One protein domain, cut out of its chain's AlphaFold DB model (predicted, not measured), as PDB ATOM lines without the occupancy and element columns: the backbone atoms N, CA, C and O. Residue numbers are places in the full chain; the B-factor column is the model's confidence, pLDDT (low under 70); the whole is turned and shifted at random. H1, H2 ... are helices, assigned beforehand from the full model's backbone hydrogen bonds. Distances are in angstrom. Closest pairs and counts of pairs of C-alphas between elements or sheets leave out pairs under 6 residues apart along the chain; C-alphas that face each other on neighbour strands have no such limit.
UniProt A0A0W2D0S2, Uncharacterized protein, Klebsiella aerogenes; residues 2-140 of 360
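AT A GLANCE: This is residues 2 to 140 of the 360 residues of an uncharacterized protein of Klebsiella aerogenes (UniProt A0A0W2D0S2). Two helical hairpins are set crosswise: H3 and H4 make a long one, and the shorter H1 and H2 stand across one side of it. Two short helices, H5 and H6, fold back after H4, H5 packing on residues 123 to 128 of H4 and H6 lying near H3 and H4. The printed part has 139 residues with six named helices, H1 to H6 in order, and no named strand; its class is all helix. It is compact, with a radius of gyration of the C-alphas of 15.9 A and spans of 48 by 35 by 26 A.

IN THESE COORDINATES: H3, residues 66 to 90, is the longest helix at 36.1 A and begins at C-alpha 66 (-65.235, 2.318, 45.449). H4, residues 107 to 129, measures 35.3 A. H1, residues 13 to 30, measures 26.4 A from C-alpha 13 (-72.186, -16.483, 17.840), and H2, residues 38 to 54, 23.4 A. H5 is residues 131 to 135; H6, residues 137 to 140, ends at C-alpha 140 (-87.803, -1.437, 42.185).

HOW THE PARTS SIT: H3 and H4, a hairpin, touch at a shallow tilt of 24 degrees, opposite ways; their closest C-alphas, Trp 76 and Ser 120, are 5.3 A apart. H1 touches H3 with residues 26 to 30 alone, about perpendicular at 78 degrees, C-alphas 29 and 77 being closest at 4.3 A. H1 and H2, also a hairpin, touch at 9 degrees, a shallow tilt, closest at C-alphas 21 and 49, 6.0 A. H5 touches H4, closest at C-alphas 134 and 127, 4.3 A. H2 and H4 are apart. Every O i to N i+4 pair is within hydrogen-bond range in H2, H3 and H5, against 13 of 14 in H1 and 16 of 19 in H4; H6 is too short for one.

THE WHOLE: The C-alphas farthest apart, Ser 63 and Leu 96, are 49.1 A apart. The printed part has no cut. The links H2 to H3 and H3 to H4 are long. pLDDT is under 70 at residues 2 to 18, 52 to 60 and 95 to 98.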
ATOM      1  N   ASN A   2     -69.459 -33.266  28.573       27.23
ATOM      2  CA  ASN A   2     -70.032 -32.722  27.340       27.23
ATOM      3  C   ASN A   2     -71.552 -32.906  27.368       27.23
ATOM      4  O   ASN A   2     -72.039 -34.005  27.113       27.23
ATOM      5  N   SER A   3     -72.301 -31.853  27.685       32.12
ATOM      6  CA  SER A   3     -73.754 -31.839  27.533       32.12
ATOM      7  C   SER A   3     -74.119 -31.280  26.156       32.12
ATOM      8  O   SER A   3     -74.055 -30.081  25.890       32.12
ATOM      9  N   ASN A   4     -74.486 -32.191  25.253       30.25
ATOM     10  CA  ASN A   4     -75.113 -31.886  23.971       30.25
ATOM     11  C   ASN A   4     -76.509 -31.280  24.205       30.25
ATOM     12  O   ASN A   4     -77.518 -31.965  24.096       30.25
ATOM     13  N   TYR A   5     -76.572 -29.983  24.508       36.12
ATOM     14  CA  TYR A   5     -77.797 -29.188  24.405       36.12
ATOM     15  C   TYR A   5     -77.925 -28.651  22.973       36.12
ATOM     16  O   TYR A   5     -77.694 -27.475  22.690       36.12
ATOM     17  N   SER A   6     -78.246 -29.529  22.024       31.61
ATOM     18  CA  SER A   6     -78.804 -29.082  20.748       31.61
ATOM     19  C   SER A   6     -80.224 -28.568  21.002       31.61
ATOM     20  O   SER A   6     -80.948 -29.198  21.760       31.61
ATOM     21  N   PHE A   7     -80.638 -27.489  20.333       40.09
ATOM     22  CA  PHE A   7     -82.025 -26.979  20.276       40.09
ATOM     23  C   PHE A   7     -82.434 -25.880  21.264       40.09
ATOM     24  O   PHE A   7     -83.587 -25.783  21.652       40.09
ATOM     25  N   ILE A   8     -81.520 -24.955  21.540       41.91
ATOM     26  CA  ILE A   8     -81.597 -23.596  20.985       41.91
ATOM     27  C   ILE A   8     -80.155 -23.326  20.591       41.91
ATOM     28  O   ILE A   8     -79.344 -23.055  21.462       41.91
ATOM     29  N   LYS A   9     -79.767 -23.518  19.327       32.31
ATOM     30  CA  LYS A   9     -78.524 -22.893  18.861       32.31
ATOM     31  C   LYS A   9     -78.941 -21.479  18.503       32.31
ATOM     32  O   LYS A   9     -79.669 -21.324  17.520       32.31
ATOM     33  N   PRO A  10     -78.560 -20.465  19.287       35.28
ATOM     34  CA  PRO A  10     -78.674 -19.107  18.813       35.28
ATOM     35  C   PRO A  10     -78.019 -19.037  17.439       35.28
ATOM     36  O   PRO A  10     -76.928 -19.575  17.229       35.28
ATOM     37  N   LYS A  11     -78.751 -18.475  16.475       35.50
ATOM     38  CA  LYS A  11     -78.352 -18.498  15.063       35.50
ATOM     39  C   LYS A  11     -77.036 -17.743  14.836       35.50
ATOM     40  O   LYS A  11     -76.386 -17.948  13.816       35.50
ATOM     41  N   PHE A  12     -76.615 -16.944  15.819       36.31
ATOM     42  CA  PHE A  12     -75.417 -16.124  15.788       36.31
ATOM     43  C   PHE A  12     -74.538 -16.354  17.022       36.31
ATOM     44  O   PHE A  12     -75.007 -16.561  18.141       36.31
ATOM     45  N   LYS A  13     -73.221 -16.271  16.815       48.41
ATOM     46  CA  LYS A  13     -72.186 -16.483  17.840       48.41
ATOM     47  C   LYS A  13     -72.332 -15.542  19.052       48.41
ATOM     48  O   LYS A  13     -71.968 -15.925  20.162       48.41
ATOM     49  N   ASN A  14     -72.898 -14.351  18.846       58.84
ATOM     50  CA  ASN A  14     -73.083 -13.341  19.891       58.84
ATOM     51  C   ASN A  14     -74.213 -13.687  20.861       58.84
ATOM     52  O   ASN A  14     -74.068 -13.454  22.053       58.84
ATOM     53  N   ASP A  15     -75.291 -14.309  20.394       57.00
ATOM     54  CA  ASP A  15     -76.451 -14.609  21.237       57.00
ATOM     55  C   ASP A  15     -76.142 -15.711  22.271       57.00
ATOM     56  O   ASP A  15     -76.595 -15.638  23.412       57.00
ATOM     57  N   ILE A  16     -75.303 -16.700  21.916       65.69
ATOM     58  CA  ILE A  16     -74.766 -17.688  22.880       65.69
ATOM     59  C   ILE A  16     -73.915 -16.984  23.935       65.69
ATOM     60  O   ILE A  16     -74.026 -17.275  25.124       65.69
ATOM     61  N   ALA A  17     -73.038 -16.077  23.499       67.06
ATOM     62  CA  ALA A  17     -72.148 -15.357  24.398       67.06
ATOM     63  C   ALA A  17     -72.932 -14.457  25.366       67.06
ATOM     64  O   ALA A  17     -72.583 -14.401  26.541       67.06
ATOM     65  N   ILE A  18     -74.008 -13.818  24.892       67.12
ATOM     66  CA  ILE A  18     -74.918 -13.003  25.704       67.12
ATOM     67  C   ILE A  18     -75.648 -13.877  26.728       67.12
ATOM     68  O   ILE A  18     -75.579 -13.583  27.916       67.12
ATOM     69  N   LEU A  19     -76.255 -14.994  26.309       72.94
ATOM     70  CA  LEU A  19     -76.933 -15.902  27.241       72.94
ATOM     71  C   LEU A  19     -75.973 -16.450  28.309       72.94
ATOM     72  O   LEU A  19     -76.307 -16.498  29.490       72.94
ATOM     73  N   ASN A  20     -74.760 -16.840  27.915       78.56
ATOM     74  CA  ASN A  20     -73.751 -17.306  28.864       78.56
ATOM     75  C   ASN A  20     -73.304 -16.196  29.824       78.56
ATOM     76  O   ASN A  20     -73.052 -16.479  30.997       78.56
ATOM     77  N   ALA A  21     -73.210 -14.952  29.348       78.06
ATOM     78  CA  ALA A  21     -72.922 -13.802  30.195       78.06
ATOM     79  C   ALA A  21     -74.055 -13.556  31.201       78.06
ATOM     80  O   ALA A  21     -73.762 -13.387  32.379       78.06
ATOM     81  N   ASP A  22     -75.321 -13.643  30.784       77.88
ATOM     82  CA  ASP A  22     -76.482 -13.530  31.675       77.88
ATOM     83  C   ASP A  22     -76.480 -14.624  32.757       77.88
ATOM     84  O   ASP A  22     -76.645 -14.343  33.944       77.88
ATOM     85  N   ILE A  23     -76.219 -15.881  32.380       82.88
ATOM     86  CA  ILE A  23     -76.117 -16.997  33.336       82.88
ATOM     87  C   ILE A  23     -74.969 -16.766  34.325       82.88
ATOM     88  O   ILE A  23     -75.116 -17.025  35.522       82.88
ATOM     89  N   ALA A  24     -73.822 -16.285  33.851       83.88
ATOM     90  CA  ALA A  24     -72.680 -15.998  34.709       83.88
ATOM     91  C   ALA A  24     -72.944 -14.802  35.642       83.88
ATOM     92  O   ALA A  24     -72.609 -14.883  36.823       83.88
ATOM     93  N   SER A  25     -73.619 -13.755  35.156       85.31
ATOM     94  CA  SER A  25     -74.096 -12.624  35.960       85.31
ATOM     95  C   SER A  25     -75.045 -13.089  37.062       85.31
ATOM     96  O   SER A  25     -74.902 -12.674  38.209       85.31
ATOM     97  N   LEU A  26     -75.981 -13.988  36.746       84.44
ATOM     98  CA  LEU A  26     -76.891 -14.570  37.727       84.44
ATOM     99  C   LEU A  26     -76.137 -15.384  38.785       84.44
ATOM    100  O   LEU A  26     -76.374 -15.205  39.975       84.44
ATOM    101  N   LYS A  27     -75.213 -16.261  38.371       86.12
ATOM    102  CA  LYS A  27     -74.387 -17.040  39.311       86.12
ATOM    103  C   LYS A  27     -73.591 -16.126  40.237       86.12
ATOM    104  O   LYS A  27     -73.548 -16.370  41.436       86.12
ATOM    105  N   PHE A  28     -73.008 -15.065  39.684       87.69
ATOM    106  CA  PHE A  28     -72.308 -14.055  40.465       87.69
ATOM    107  C   PHE A  28     -73.256 -13.359  41.455       87.69
ATOM    108  O   PHE A  28     -72.926 -13.258  42.632       87.69
ATOM    109  N   ALA A  29     -74.444 -12.937  41.010       86.69
ATOM    110  CA  ALA A  29     -75.443 -12.286  41.856       86.69
ATOM    111  C   ALA A  29     -75.892 -13.168  43.033       86.69
ATOM    112  O   ALA A  29     -75.990 -12.680  44.155       86.69
ATOM    113  N   LEU A  30     -76.114 -14.465  42.798       85.50
ATOM    114  CA  LEU A  30     -76.520 -15.427  43.832       85.50
ATOM    115  C   LEU A  30     -75.431 -15.697  44.884       85.50
ATOM    116  O   LEU A  30     -75.740 -16.150  45.982       85.50
ATOM    117  N   ASP A  31     -74.174 -15.424  44.550       87.69
ATOM    118  CA  ASP A  31     -73.005 -15.691  45.391       87.69
ATOM    119  C   ASP A  31     -72.425 -14.414  46.028       87.69
ATOM    120  O   ASP A  31     -71.395 -14.446  46.695       87.69
ATOM    121  N   LEU A  32     -73.084 -13.263  45.846       85.62
ATOM    122  CA  LEU A  32     -72.587 -11.966  46.315       85.62
ATOM    123  C   LEU A  32     -72.302 -11.919  47.816       85.62
ATOM    124  O   LEU A  32     -71.330 -11.293  48.228       85.62
ATOM    125  N   ASN A  33     -73.132 -12.578  48.626       77.88
ATOM    126  CA  ASN A  33     -72.998 -12.557  50.084       77.88
ATOM    127  C   ASN A  33     -71.794 -13.365  50.598       77.88
ATOM    128  O   ASN A  33     -71.419 -13.200  51.753       77.88
ATOM    129  N   ASN A  34     -71.185 -14.210  49.760       80.00
ATOM    130  CA  ASN A  34     -70.049 -15.056  50.135       80.00
ATOM    131  C   ASN A  34     -68.699 -14.483  49.665       80.00
ATOM    132  O   ASN A  34     -67.689 -15.184  49.707       80.00
ATOM    133  N   ARG A  35     -68.674 -13.244  49.153       79.56
ATOM    134  CA  ARG A  35     -67.490 -12.640  48.526       79.56
ATOM    135  C   ARG A  35     -66.933 -11.496  49.360       79.56
ATOM    136  O   ARG A  35     -67.629 -10.518  49.621       79.56
ATOM    137  N   ASP A  36     -65.646 -11.583  49.679       77.50
ATOM    138  CA  ASP A  36     -64.942 -10.553  50.450       77.50
ATOM    139  C   ASP A  36     -64.566  -9.329  49.589       77.50
ATOM    140  O   ASP A  36     -64.743  -8.185  50.015       77.50
ATOM    141  N   ASP A  37     -64.117  -9.542  48.343       84.69
ATOM    142  CA  ASP A  37     -63.713  -8.485  47.395       84.69
ATOM    143  C   ASP A  37     -64.650  -8.416  46.170       84.69
ATOM    144  O   ASP A  37     -64.285  -8.685  45.021       84.69
ATOM    145  N   ILE A  38     -65.909  -8.052  46.441       86.38
ATOM    146  CA  ILE A  38     -66.997  -7.987  45.448       86.38
ATOM    147  C   ILE A  38     -66.645  -7.093  44.248       86.38
ATOM    148  O   ILE A  38     -67.027  -7.404  43.120       86.38
ATOM    149  N   VAL A  39     -65.931  -5.984  44.466       85.06
ATOM    150  CA  VAL A  39     -65.624  -5.009  43.409       85.06
ATOM    151  C   VAL A  39     -64.597  -5.567  42.429       85.06
ATOM    152  O   VAL A  39     -64.830  -5.540  41.218       85.06
ATOM    153  N   SER A  40     -63.480  -6.097  42.933       85.88
ATOM    154  CA  SER A  40     -62.433  -6.692  42.097       85.88
ATOM    155  C   SER A  40     -62.969  -7.872  41.293       85.88
ATOM    156  O   SER A  40     -62.739  -7.968  40.083       85.88
ATOM    157  N   ASP A  41     -63.749  -8.741  41.935       85.62
ATOM    158  CA  ASP A  41     -64.357  -9.888  41.271       85.62
ATOM    159  C   ASP A  41     -65.374  -9.471  40.208       85.62
ATOM    160  O   ASP A  41     -65.364 -10.027  39.104       85.62
ATOM    161  N   PHE A  42     -66.205  -8.463  40.492       87.19
ATOM    162  CA  PHE A  42     -67.146  -7.929  39.511       87.19
ATOM    163  C   PHE A  42     -66.421  -7.338  38.300       87.19
ATOM    164  O   PHE A  42     -66.810  -7.604  37.166       87.19
ATOM    165  N   LEU A  43     -65.345  -6.569  38.501       84.44
ATOM    166  CA  LEU A  43     -64.574  -5.989  37.395       84.44
ATOM    167  C   LEU A  43     -63.916  -7.071  36.534       84.44
ATOM    168  O   LEU A  43     -63.999  -7.003  35.306       84.44
ATOM    169  N   LYS A  44     -63.323  -8.102  37.151       84.94
ATOM    170  CA  LYS A  44     -62.770  -9.263  36.429       84.94
ATOM    171  C   LYS A  44     -63.848  -9.963  35.605       84.94
ATOM    172  O   LYS A  44     -63.640 -10.231  34.418       84.94
ATOM    173  N   PHE A  45     -65.000 -10.226  36.223       83.94
ATOM    174  CA  PHE A  45     -66.160 -10.823  35.572       83.94
ATOM    175  C   PHE A  45     -66.630  -9.977  34.377       83.94
ATOM    176  O   PHE A  45     -66.676 -10.465  33.244       83.94
ATOM    177  N   HIS A  46     -66.889  -8.690  34.602       81.69
ATOM    178  CA  HIS A  46     -67.388  -7.754  33.601       81.69
ATOM    179  C   HIS A  46     -66.401  -7.571  32.439       81.69
ATOM    180  O   HIS A  46     -66.800  -7.588  31.274       81.69
ATOM    181  N   HIS A  47     -65.097  -7.435  32.710       80.56
ATOM    182  CA  HIS A  47     -64.073  -7.337  31.662       80.56
ATOM    183  C   HIS A  47     -63.983  -8.616  30.828       80.56
ATOM    184  O   HIS A  47     -63.827  -8.521  29.610       80.56
ATOM    185  N   SER A  48     -64.105  -9.791  31.451       80.44
ATOM    186  CA  SER A  48     -64.144 -11.074  30.742       80.44
ATOM    187  C   SER A  48     -65.363 -11.163  29.818       80.44
ATOM    188  O   SER A  48     -65.214 -11.407  28.618       80.44
ATOM    189  N   ALA A  49     -66.561 -10.857  30.334       74.06
ATOM    190  CA  ALA A  49     -67.796 -10.848  29.552       74.06
ATOM    191  C   ALA A  49     -67.734  -9.843  28.388       74.06
ATOM    192  O   ALA A  49     -68.010 -10.187  27.239       74.06
ATOM    193  N   THR A  50     -67.276  -8.617  28.654       70.06
ATOM    194  CA  THR A  50     -67.172  -7.564  27.632       70.06
ATOM    195  C   THR A  50     -66.151  -7.919  26.554       70.06
ATOM    196  O   THR A  50     -66.409  -7.693  25.372       70.06
ATOM    197  N   LYS A  51     -65.009  -8.515  26.923       73.19
ATOM    198  CA  LYS A  51     -64.012  -8.985  25.954       73.19
ATOM    199  C   LYS A  51     -64.602 -10.059  25.039       73.19
ATOM    200  O   LYS A  51     -64.379  -9.989  23.838       73.19
ATOM    201  N   ASN A  52     -65.384 -10.991  25.579       68.94
ATOM    202  CA  ASN A  52     -66.007 -12.057  24.792       68.94
ATOM    203  C   ASN A  52     -67.100 -11.545  23.838       68.94
ATOM    204  O   ASN A  52     -67.271 -12.111  22.764       68.94
ATOM    205  N   ILE A  53     -67.823 -10.484  24.217       65.00
ATOM    206  CA  ILE A  53     -68.929  -9.928  23.417       65.00
ATOM    207  C   ILE A  53     -68.441  -8.866  22.418       65.00
ATOM    208  O   ILE A  53     -68.904  -8.822  21.283       65.00
ATOM    209  N   ARG A  54     -67.534  -7.973  22.836       64.19
ATOM    210  CA  ARG A  54     -67.150  -6.757  22.091       64.19
ATOM    211  C   ARG A  54     -65.688  -6.718  21.651       64.19
ATOM    212  O   ARG A  54     -65.295  -5.761  20.994       64.19
ATOM    213  N   ASN A  55     -64.867  -7.701  22.030       68.06
ATOM    214  CA  ASN A  55     -63.411  -7.692  21.824       68.06
ATOM    215  C   ASN A  55     -62.695  -6.446  22.396       68.06
ATOM    216  O   ASN A  55     -61.582  -6.126  21.987       68.06
ATOM    217  N   SER A  56     -63.297  -5.748  23.367       62.72
ATOM    218  CA  SER A  56     -62.753  -4.518  23.959       62.72
ATOM    219  C   SER A  56     -62.980  -4.467  25.470       62.72
ATOM    220  O   SER A  56     -63.996  -4.969  25.952       62.72
ATOM    221  N   LYS A  57     -62.088  -3.803  26.216       64.31
ATOM    222  CA  LYS A  57     -62.323  -3.451  27.629       64.31
ATOM    223  C   LYS A  57     -63.045  -2.106  27.739       64.31
ATOM    224  O   LYS A  57     -62.776  -1.197  26.961       64.31
ATOM    225  N   ILE A  58     -63.946  -1.985  28.715       64.12
ATOM    226  CA  ILE A  58     -64.638  -0.736  29.056       64.12
ATOM    227  C   ILE A  58     -64.154  -0.301  30.443       64.12
ATOM    228  O   ILE A  58     -64.452  -0.971  31.428       64.12
ATOM    229  N   ASN A  59     -63.453   0.833  30.510       68.00
ATOM    230  CA  ASN A  59     -62.868   1.377  31.748       68.00
ATOM    231  C   ASN A  59     -63.779   2.417  32.434       68.00
ATOM    232  O   ASN A  59     -63.362   3.127  33.340       68.00
ATOM    233  N   LEU A  60     -65.039   2.545  31.997       69.88
ATOM    234  CA  LEU A  60     -65.989   3.523  32.550       69.88
ATOM    235  C   LEU A  60     -66.290   3.278  34.041       69.88
ATOM    236  O   LEU A  60     -66.678   4.197  34.756       69.88
ATOM    237  N   LEU A  61     -66.147   2.032  34.497       76.44
ATOM    238  CA  LEU A  61     -66.446   1.637  35.872       76.44
ATOM    239  C   LEU A  61     -65.322   2.018  36.846       76.44
ATOM    240  O   LEU A  61     -65.597   2.237  38.022       76.44
ATOM    241  N   ASP A  62     -64.094   2.190  36.347       75.25
ATOM    242  CA  ASP A  62     -62.905   2.459  37.167       75.25
ATOM    243  C   ASP A  62     -62.933   3.867  37.789       75.25
ATOM    244  O   ASP A  62     -62.269   4.129  38.787       75.25
ATOM    245  N   SER A  63     -63.730   4.786  37.226       82.00
ATOM    246  CA  SER A  63     -63.891   6.152  37.740       82.00
ATOM    247  C   SER A  63     -64.954   6.290  38.838       82.00
ATOM    248  O   SER A  63     -65.192   7.395  39.325       82.00
ATOM    249  N   ILE A  64     -65.667   5.215  39.188       86.25
ATOM    250  CA  ILE A  64     -66.730   5.257  40.200       86.25
ATOM    251  C   ILE A  64     -66.091   5.098  41.589       86.25
ATOM    252  O   ILE A  64     -65.324   4.158  41.785       86.25
ATOM    253  N   PRO A  65     -66.419   5.953  42.581       90.38
ATOM    254  CA  PRO A  65     -65.923   5.782  43.944       90.38
ATOM    255  C   PRO A  65     -66.215   4.377  44.478       90.38
ATOM    256  O   PRO A  65     -67.354   3.910  44.381       90.38
ATOM    257  N   HIS A  66     -65.202   3.732  45.064       89.06
ATOM    258  CA  HIS A  66     -65.235   2.318  45.449       89.06
ATOM    259  C   HIS A  66     -66.481   1.942  46.268       89.06
ATOM    260  O   HIS A  66     -67.209   1.025  45.898       89.06
ATOM    261  N   GLU A  67     -66.798   2.711  47.314       89.75
ATOM    262  CA  GLU A  67     -67.962   2.450  48.172       89.75
ATOM    263  C   GLU A  67     -69.296   2.574  47.430       89.75
ATOM    264  O   GLU A  67     -70.189   1.734  47.576       89.75
ATOM    265  N   LYS A  68     -69.427   3.585  46.562       90.50
ATOM    266  CA  LYS A  68     -70.615   3.736  45.715       90.50
ATOM    267  C   LYS A  68     -70.738   2.550  44.762       90.50
ATOM    268  O   LYS A  68     -71.837   2.038  44.562       90.50
ATOM    269  N   PHE A  69     -69.627   2.111  44.177       91.44
ATOM    270  CA  PHE A  69     -69.625   1.010  43.225       91.44
ATOM    271  C   PHE A  69     -69.964  -0.326  43.889       91.44
ATOM    272  O   PHE A  69     -70.841  -1.036  43.399       91.44
ATOM    273  N   LYS A  70     -69.379  -0.611  45.057       91.19
ATOM    274  CA  LYS A  70     -69.721  -1.768  45.895       91.19
ATOM    275  C   LYS A  70     -71.222  -1.822  46.186       91.19
ATOM    276  O   LYS A  70     -71.850  -2.861  46.000       91.19
ATOM    277  N   MET A  71     -71.815  -0.689  46.568       93.25
ATOM    278  CA  MET A  71     -73.249  -0.605  46.852       93.25
ATOM    279  C   MET A  71     -74.121  -0.812  45.604       93.25
ATOM    280  O   MET A  71     -75.168  -1.454  45.681       93.25
ATOM    281  N   ILE A  72     -73.694  -0.296  44.445       93.62
ATOM    282  CA  ILE A  72     -74.376  -0.545  43.166       93.62
ATOM    283  C   ILE A  72     -74.348  -2.038  42.825       93.62
ATOM    284  O   ILE A  72     -75.393  -2.586  42.491       93.62
ATOM    285  N   ILE A  73     -73.197  -2.706  42.947       92.81
ATOM    286  CA  ILE A  73     -73.072  -4.142  42.652       92.81
ATOM    287  C   ILE A  73     -73.975  -4.963  43.578       92.81
ATOM    288  O   ILE A  73     -74.719  -5.824  43.111       92.81
ATOM    289  N   TYR A  74     -73.957  -4.660  44.877       92.69
ATOM    290  CA  TYR A  74     -74.787  -5.351  45.859       92.69
ATOM    291  C   TYR A  74     -76.282  -5.260  45.513       92.69
ATOM    292  O   TYR A  74     -76.959  -6.274  45.344       92.69
ATOM    293  N   LYS A  75     -76.790  -4.040  45.306       95.12
ATOM    294  CA  LYS A  75     -78.202  -3.798  44.971       95.12
ATOM    295  C   LYS A  75     -78.596  -4.357  43.601       95.12
ATOM    296  O   LYS A  75     -79.700  -4.873  43.451       95.12
ATOM    297  N   TRP A  76     -77.700  -4.300  42.612       95.12
ATOM    298  CA  TRP A  76     -77.900  -4.931  41.304       95.12
ATOM    299  C   TRP A  76     -78.145  -6.434  41.450       95.12
ATOM    300  O   TRP A  76     -79.102  -6.962  40.880       95.12
ATOM    301  N   GLY A  77     -77.329  -7.110  42.258       93.25
ATOM    302  CA  GLY A  77     -77.487  -8.536  42.492       93.25
ATOM    303  C   GLY A  77     -78.753  -8.883  43.261       93.25
ATOM    304  O   GLY A  77     -79.437  -9.825  42.874       93.25
ATOM    305  N   MET A  78     -79.141  -8.083  44.260       94.75
ATOM    306  CA  MET A  78     -80.422  -8.266  44.958       94.75
ATOM    307  C   MET A  78     -81.627  -8.153  44.014       94.75
ATOM    308  O   MET A  78     -82.546  -8.973  44.077       94.75
ATOM    309  N   LEU A  79     -81.632  -7.154  43.120       96.44
ATOM    310  CA  LEU A  79     -82.684  -7.003  42.110       96.44
ATOM    311  C   LEU A  79     -82.719  -8.216  41.174       96.44
ATOM    312  O   LEU A  79     -83.796  -8.747  40.892       96.44
ATOM    313  N   TYR A  80     -81.546  -8.682  40.729       94.56
ATOM    314  CA  TYR A  80     -81.455  -9.824  39.825       94.56
ATOM    315  C   TYR A  80     -81.924 -11.114  40.509       94.56
ATOM    316  O   TYR A  80     -82.758 -11.831  39.961       94.56
ATOM    317  N   GLU A  81     -81.481 -11.376  41.738       93.81
ATOM    318  CA  GLU A  81     -81.910 -12.528  42.526       93.81
ATOM    319  C   GLU A  81     -83.428 -12.524  42.756       93.81
ATOM    320  O   GLU A  81     -84.085 -13.551  42.556       93.81
ATOM    321  N   LYS A  82     -84.017 -11.383  43.147       95.88
ATOM    322  CA  LYS A  82     -85.467 -11.296  43.380       95.88
ATOM    323  C   LYS A  82     -86.257 -11.548  42.095       95.88
ATOM    324  O   LYS A  82     -87.225 -12.311  42.124       95.88
ATOM    325  N   TYR A  83     -85.834 -10.975  40.964       96.25
ATOM    326  CA  TYR A  83     -86.463 -11.241  39.665       96.25
ATOM    327  C   TYR A  83     -86.299 -12.720  39.288       96.25
ATOM    328  O   TYR A  83     -87.264 -13.389  38.927       96.25
ATOM    329  N   TYR A  84     -85.112 -13.290  39.451       94.31
ATOM    330  CA  TYR A  84     -84.881 -14.700  39.166       94.31
ATOM    331  C   TYR A  84     -85.777 -15.633  39.999       94.31
ATOM    332  O   TYR A  84     -86.401 -16.534  39.441       94.31
ATOM    333  N   LYS A  85     -85.941 -15.379  41.304       94.25
ATOM    334  CA  LYS A  85     -86.894 -16.121  42.154       94.25
ATOM    335  C   LYS A  85     -88.331 -16.014  41.639       94.25
ATOM    336  O   LYS A  85     -89.088 -16.981  41.713       94.25
ATOM    337  N   PHE A  86     -88.717 -14.858  41.101       95.50
ATOM    338  CA  PHE A  86     -89.994 -14.705  40.412       95.50
ATOM    339  C   PHE A  86     -90.066 -15.578  39.142       95.50
ATOM    340  O   PHE A  86     -91.066 -16.271  38.947       95.50
ATOM    341  N   LEU A  87     -89.010 -15.614  38.317       93.62
ATOM    342  CA  LEU A  87     -88.964 -16.467  37.122       93.62
ATOM    343  C   LEU A  87     -89.071 -17.951  37.478       93.62
ATOM    344  O   LEU A  87     -89.785 -18.669  36.792       93.62
ATOM    345  N   GLN A  88     -88.441 -18.403  38.566       92.19
ATOM    346  CA  GLN A  88     -88.547 -19.793  39.027       92.19
ATOM    347  C   GLN A  88     -89.984 -20.186  39.382       92.19
ATOM    348  O   GLN A  88     -90.412 -21.296  39.078       92.19
ATOM    349  N   LYS A  89     -90.748 -19.270  39.990       92.50
ATOM    350  CA  LYS A  89     -92.167 -19.498  40.299       92.50
ATOM    351  C   LYS A  89     -93.038 -19.499  39.043       92.50
ATOM    352  O   LYS A  89     -93.964 -20.294  38.948       92.50
ATOM    353  N   LYS A  90     -92.760 -18.597  38.097       91.00
ATOM    354  CA  LYS A  90     -93.555 -18.424  36.872       91.00
ATOM    355  C   LYS A  90     -93.254 -19.486  35.807       91.00
ATOM    356  O   LYS A  90     -94.148 -19.883  35.065       91.00
ATOM    357  N   HIS A  91     -92.008 -19.944  35.738       89.94
ATOM    358  CA  HIS A  91     -91.503 -20.893  34.747       89.94
ATOM    359  C   HIS A  91     -90.844 -22.099  35.430       89.94
ATOM    360  O   HIS A  91     -89.646 -22.338  35.226       89.94
ATOM    361  N   PRO A  92     -91.602 -22.855  36.249       87.12
ATOM    362  CA  PRO A  92     -91.056 -23.995  36.964       87.12
ATOM    363  C   PRO A  92     -90.534 -25.057  35.982       87.12
ATOM    364  O   PRO A  92     -90.977 -25.118  34.827       87.12
ATOM    365  N   PRO A  93     -89.591 -25.907  36.418       81.56
ATOM    366  CA  PRO A  93     -89.178 -27.052  35.628       81.56
ATOM    367  C   PRO A  93     -90.382 -27.990  35.478       81.56
ATOM    368  O   PRO A  93     -90.966 -28.417  36.469       81.56
ATOM    369  N   ASN A  94     -90.766 -28.290  34.239       73.44
ATOM    370  CA  ASN A  94     -91.782 -29.294  33.946       73.44
ATOM    371  C   ASN A  94     -91.069 -30.603  33.617       73.44
ATOM    372  O   ASN A  94     -90.251 -30.621  32.705       73.44
ATOM    373  N   GLU A  95     -91.407 -31.699  34.299       56.09
ATOM    374  CA  GLU A  95     -90.777 -33.020  34.102       56.09
ATOM    375  C   GLU A  95     -90.877 -33.533  32.650       56.09
ATOM    376  O   GLU A  95     -90.041 -34.309  32.199       56.09
ATOM    377  N   LEU A  96     -91.869 -33.046  31.896       57.44
ATOM    378  CA  LEU A  96     -92.122 -33.391  30.493       57.44
ATOM    379  C   LEU A  96     -91.430 -32.458  29.478       57.44
ATOM    380  O   LEU A  96     -91.426 -32.751  28.283       57.44
ATOM    381  N   GLN A  97     -90.861 -31.327  29.909       54.72
ATOM    382  CA  GLN A  97     -90.208 -30.345  29.038       54.72
ATOM    383  C   GLN A  97     -88.731 -30.193  29.394       54.72
ATOM    384  O   GLN A  97     -88.323 -30.270  30.547       54.72
ATOM    385  N   HIS A  98     -87.909 -29.945  28.379       64.50
ATOM    386  CA  HIS A  98     -86.492 -29.671  28.579       64.50
ATOM    387  C   HIS A  98     -86.345 -28.451  29.510       64.50
ATOM    388  O   HIS A  98     -86.964 -27.408  29.284       64.50
ATOM    389  N   PHE A  99     -85.547 -28.584  30.568       72.50
ATOM    390  CA  PHE A  99     -85.285 -27.525  31.544       72.50
ATOM    391  C   PHE A  99     -83.784 -27.437  31.836       72.50
ATOM    392  O   PHE A  99     -83.046 -28.407  31.649       72.50
ATOM    393  N   HIS A 100     -83.310 -26.272  32.280       75.56
ATOM    394  CA  HIS A 100     -81.905 -26.115  32.663       75.56
ATOM    395  C   HIS A 100     -81.690 -26.674  34.076       75.56
ATOM    396  O   HIS A 100     -82.245 -26.112  35.026       75.56
ATOM    397  N   PRO A 101     -80.867 -27.723  34.265       72.81
ATOM    398  CA  PRO A 101     -80.787 -28.444  35.538       72.81
ATOM    399  C   PRO A 101     -80.274 -27.569  36.685       72.81
ATOM    400  O   PRO A 101     -80.809 -27.618  37.787       72.81
ATOM    401  N   GLU A 102     -79.285 -26.710  36.418       80.69
ATOM    402  CA  GLU A 102     -78.719 -25.831  37.450       80.69
ATOM    403  C   GLU A 102     -79.647 -24.667  37.832       80.69
ATOM    404  O   GLU A 102     -79.703 -24.277  38.995       80.69
ATOM    405  N   LEU A 103     -80.389 -24.113  36.866       83.31
ATOM    406  CA  LEU A 103     -81.226 -22.928  37.078       83.31
ATOM    407  C   LEU A 103     -82.653 -23.297  37.501       83.31
ATOM    408  O   LEU A 103     -83.397 -22.461  38.009       83.31
ATOM    409  N   LYS A 104     -83.055 -24.560  37.309       88.06
ATOM    410  CA  LYS A 104     -84.420 -25.028  37.587       88.06
ATOM    411  C   LYS A 104     -85.465 -24.149  36.882       88.06
ATOM    412  O   LYS A 104     -86.456 -23.749  37.480       88.06
ATOM    413  N   LEU A 105     -85.203 -23.822  35.616       85.12
ATOM    414  CA  LEU A 105     -86.085 -23.035  34.751       85.12
ATOM    415  C   LEU A 105     -86.428 -23.832  33.496       85.12
ATOM    416  O   LEU A 105     -85.551 -24.478  32.913       85.12
ATOM    417  N   SER A 106     -87.682 -23.738  33.054       85.25
ATOM    418  CA  SER A 106     -88.082 -24.198  31.718       85.25
ATOM    419  C   SER A 106     -87.389 -23.387  30.614       85.25
ATOM    420  O   SER A 106     -86.827 -22.322  30.875       85.25
ATOM    421  N   ILE A 107     -87.460 -23.846  29.359       79.50
ATOM    422  CA  ILE A 107     -86.905 -23.112  28.204       79.50
ATOM    423  C   ILE A 107     -87.400 -21.658  28.140       79.50
ATOM    424  O   ILE A 107     -86.594 -20.747  27.955       79.50
ATOM    425  N   SER A 108     -88.702 -21.426  28.326       79.06
ATOM    426  CA  SER A 108     -89.256 -20.066  28.344       79.06
ATOM    427  C   SER A 108     -88.664 -19.238  29.485       79.06
ATOM    428  O   SER A 108     -88.304 -18.081  29.287       79.06
ATOM    429  N   GLY A 109     -88.458 -19.860  30.651       84.44
ATOM    430  CA  GLY A 109     -87.775 -19.234  31.779       84.44
ATOM    431  C   GLY A 109     -86.332 -18.839  31.457       84.44
ATOM    432  O   GLY A 109     -85.921 -17.739  31.812       84.44
ATOM    433  N   ILE A 110     -85.581 -19.685  30.739       81.25
ATOM    434  CA  ILE A 110     -84.214 -19.373  30.281       81.25
ATOM    435  C   ILE A 110     -84.228 -18.163  29.340       81.25
ATOM    436  O   ILE A 110     -83.434 -17.243  29.516       81.25
ATOM    437  N   ALA A 111     -85.151 -18.126  28.374       77.06
ATOM    438  CA  ALA A 111     -85.280 -16.995  27.452       77.06
ATOM    439  C   ALA A 111     -85.620 -15.681  28.187       77.06
ATOM    440  O   ALA A 111     -85.130 -14.608  27.822       77.06
ATOM    441  N   ALA A 112     -86.406 -15.771  29.264       83.31
ATOM    442  CA  ALA A 112     -86.795 -14.635  30.092       83.31
ATOM    443  C   ALA A 112     -85.674 -14.103  31.010       83.31
ATOM    444  O   ALA A 112     -85.811 -12.992  31.530       83.31
ATOM    445  N   ILE A 113     -84.549 -14.818  31.182       81.38
ATOM    446  CA  ILE A 113     -83.407 -14.340  31.989       81.38
ATOM    447  C   ILE A 113     -82.884 -13.003  31.461       81.38
ATOM    448  O   ILE A 113     -82.577 -12.118  32.256       81.38
ATOM    449  N   SER A 114     -82.855 -12.819  30.140       80.62
ATOM    450  CA  SER A 114     -82.428 -11.567  29.501       80.62
ATOM    451  C   SER A 114     -83.266 -10.353  29.937       80.62
ATOM    452  O   SER A 114     -82.761  -9.234  30.047       80.62
ATOM    453  N   ILE A 115     -84.552 -10.558  30.252       84.56
ATOM    454  CA  ILE A 115     -85.446  -9.509  30.757       84.56
ATOM    455  C   ILE A 115     -85.054  -9.136  32.190       84.56
ATOM    456  O   ILE A 115     -84.973  -7.948  32.510       84.56
ATOM    457  N   ALA A 116     -84.786 -10.138  33.031       86.19
ATOM    458  CA  ALA A 116     -84.337  -9.939  34.407       86.19
ATOM    459  C   ALA A 116     -82.958  -9.267  34.467       86.19
ATOM    460  O   ALA A 116     -82.781  -8.293  35.197       86.19
ATOM    461  N   SER A 117     -82.023  -9.732  33.634       83.94
ATOM    462  CA  SER A 117     -80.697  -9.142  33.460       83.94
ATOM    463  C   SER A 117     -80.820  -7.660  33.105       83.94
ATOM    464  O   SER A 117     -80.376  -6.794  33.862       83.94
ATOM    465  N   ARG A 118     -81.581  -7.337  32.045       85.12
ATOM    466  CA  ARG A 118     -81.779  -5.948  31.613       85.12
ATOM    467  C   ARG A 118     -82.429  -5.073  32.681       85.12
ATOM    468  O   ARG A 118     -82.083  -3.898  32.780       85.12
ATOM    469  N   TYR A 119     -83.374  -5.608  33.452       90.56
ATOM    470  CA  TYR A 119     -84.026  -4.870  34.534       90.56
ATOM    471  C   TYR A 119     -83.003  -4.384  35.568       90.56
ATOM    472  O   TYR A 119     -82.964  -3.194  35.892       90.56
ATOM    473  N   SER A 120     -82.147  -5.291  36.039       90.38
ATOM    474  CA  SER A 120     -81.126  -4.984  37.041       90.38
ATOM    475  C   SER A 120     -80.001  -4.125  36.464       90.38
ATOM    476  O   SER A 120     -79.606  -3.133  37.079       90.38
ATOM    477  N   GLU A 121     -79.504  -4.455  35.271       87.44
ATOM    478  CA  GLU A 121     -78.449  -3.701  34.584       87.44
ATOM    479  C   GLU A 121     -78.855  -2.258  34.306       87.44
ATOM    480  O   GLU A 121     -78.075  -1.340  34.554       87.44
ATOM    481  N   PHE A 122     -80.085  -2.030  33.829       89.44
ATOM    482  CA  PHE A 122     -80.570  -0.682  33.557       89.44
ATOM    483  C   PHE A 122     -80.520   0.186  34.814       89.44
ATOM    484  O   PHE A 122     -80.059   1.330  34.748       89.44
ATOM    485  N   TRP A 123     -80.966  -0.349  35.955       93.81
ATOM    486  CA  TRP A 123     -80.880   0.362  37.226       93.81
ATOM    487  C   TRP A 123     -79.422   0.645  37.597       93.81
ATOM    488  O   TRP A 123     -79.094   1.791  37.907       93.81
ATOM    489  N   ALA A 124     -78.541  -0.354  37.512       91.19
ATOM    490  CA  ALA A 124     -77.136  -0.219  37.890       91.19
ATOM    491  C   ALA A 124     -76.401   0.822  37.029       91.19
ATOM    492  O   ALA A 124     -75.825   1.770  37.565       91.19
ATOM    493  N   GLU A 125     -76.489   0.701  35.699       87.50
ATOM    494  CA  GLU A 125     -75.904   1.634  34.727       87.50
ATOM    495  C   GLU A 125     -76.373   3.070  34.977       87.50
ATOM    496  O   GLU A 125     -75.582   4.018  34.982       87.50
ATOM    497  N   SER A 126     -77.679   3.239  35.186       88.00
ATOM    498  CA  SER A 126     -78.294   4.554  35.338       88.00
ATOM    499  C   SER A 126     -77.956   5.191  36.686       88.00
ATOM    500  O   SER A 126     -77.723   6.399  36.763       88.00
ATOM    501  N   SER A 127     -77.840   4.380  37.738       92.25
ATOM    502  CA  SER A 127     -77.492   4.802  39.101       92.25
ATOM    503  C   SER A 127     -76.087   5.388  39.229       92.25
ATOM    504  O   SER A 127     -75.816   6.194  40.126       92.25
ATOM    505  N   VAL A 128     -75.181   5.039  38.310       89.00
ATOM    506  CA  VAL A 128     -73.851   5.658  38.249       89.00
ATOM    507  C   VAL A 128     -73.977   7.174  38.087       89.00
ATOM    508  O   VAL A 128     -73.275   7.923  38.771       89.00
ATOM    509  N   ARG A 129     -74.901   7.620  37.225       86.94
ATOM    510  CA  ARG A 129     -75.023   9.017  36.777       86.94
ATOM    511  C   ARG A 129     -76.234   9.754  37.346       86.94
ATOM    512  O   ARG A 129     -76.230  10.978  37.345       86.94
ATOM    513  N   ASN A 130     -77.261   9.043  37.806       89.75
ATOM    514  CA  ASN A 130     -78.521   9.638  38.237       89.75
ATOM    515  C   ASN A 130     -78.873   9.215  39.670       89.75
ATOM    516  O   ASN A 130     -79.234   8.064  39.919       89.75
ATOM    517  N   ILE A 131     -78.798  10.171  40.601       91.94
ATOM    518  CA  ILE A 131     -79.107   9.942  42.019       91.94
ATOM    519  C   ILE A 131     -80.576   9.566  42.246       91.94
ATOM    520  O   ILE A 131     -80.868   8.728  43.094       91.94
ATOM    521  N   ASN A 132     -81.497  10.101  41.440       93.12
ATOM    522  CA  ASN A 132     -82.916   9.778  41.557       93.12
ATOM    523  C   ASN A 132     -83.164   8.311  41.207       93.12
ATOM    524  O   ASN A 132     -83.950   7.658  41.879       93.12
ATOM    525  N   ILE A 133     -82.469   7.765  40.203       93.19
ATOM    526  CA  ILE A 133     -82.572   6.338  39.862       93.19
ATOM    527  C   ILE A 133     -81.889   5.472  40.925       93.19
ATOM    528  O   ILE A 133     -82.438   4.444  41.320       93.19
ATOM    529  N   TYR A 134     -80.741   5.907  41.449       94.69
ATOM    530  CA  TYR A 134     -80.065   5.211  42.549       94.69
ATOM    531  C   TYR A 134     -80.967   5.056  43.785       94.69
ATOM    532  O   TYR A 134     -81.012   3.982  44.389       94.69
ATOM    533  N   ASN A 135     -81.745   6.089  44.112       95.31
ATOM    534  CA  ASN A 135     -82.664   6.081  45.249       95.31
ATOM    535  C   ASN A 135     -83.924   5.219  45.027       95.31
ATOM    536  O   ASN A 135     -84.573   4.854  45.995       95.31
ATOM    537  N   GLN A 136     -84.244   4.819  43.790       95.62
ATOM    538  CA  GLN A 136     -85.420   3.986  43.470       95.62
ATOM    539  C   GLN A 136     -85.217   2.486  43.722       95.62
ATOM    540  O   GLN A 136     -86.053   1.681  43.320       95.62
ATOM    541  N   TRP A 137     -84.086   2.070  44.289       95.69
ATOM    542  CA  TRP A 137     -83.745   0.650  44.360       95.69
ATOM    543  C   TRP A 137     -84.744  -0.166  45.206       95.69
ATOM    544  O   TRP A 137     -85.120  -1.254  44.780       95.69
ATOM    545  N   GLU A 138     -85.223   0.373  46.335       97.00
ATOM    546  CA  GLU A 138     -86.251  -0.262  47.185       97.00
ATOM    547  C   GLU A 138     -87.584  -0.363  46.450       97.00
ATOM    548  O   GLU A 138     -88.121  -1.458  46.323       97.00
ATOM    549  N   GLU A 139     -88.051   0.735  45.843       97.25
ATOM    550  CA  GLU A 139     -89.268   0.736  45.014       97.25
ATOM    551  C   GLU A 139     -89.193  -0.329  43.908       97.25
ATOM    552  O   GLU A 139     -90.148  -1.066  43.665       97.25
ATOM    553  N   ARG A 140     -88.039  -0.439  43.237       97.31
ATOM    554  CA  ARG A 140     -87.803  -1.437  42.185       97.31
ATOM    555  C   ARG A 140     -87.791  -2.850  42.727       97.31
ATOM    556  O   ARG A 140     -88.236  -3.756  42.024       97.31
TER     557      ARG A 140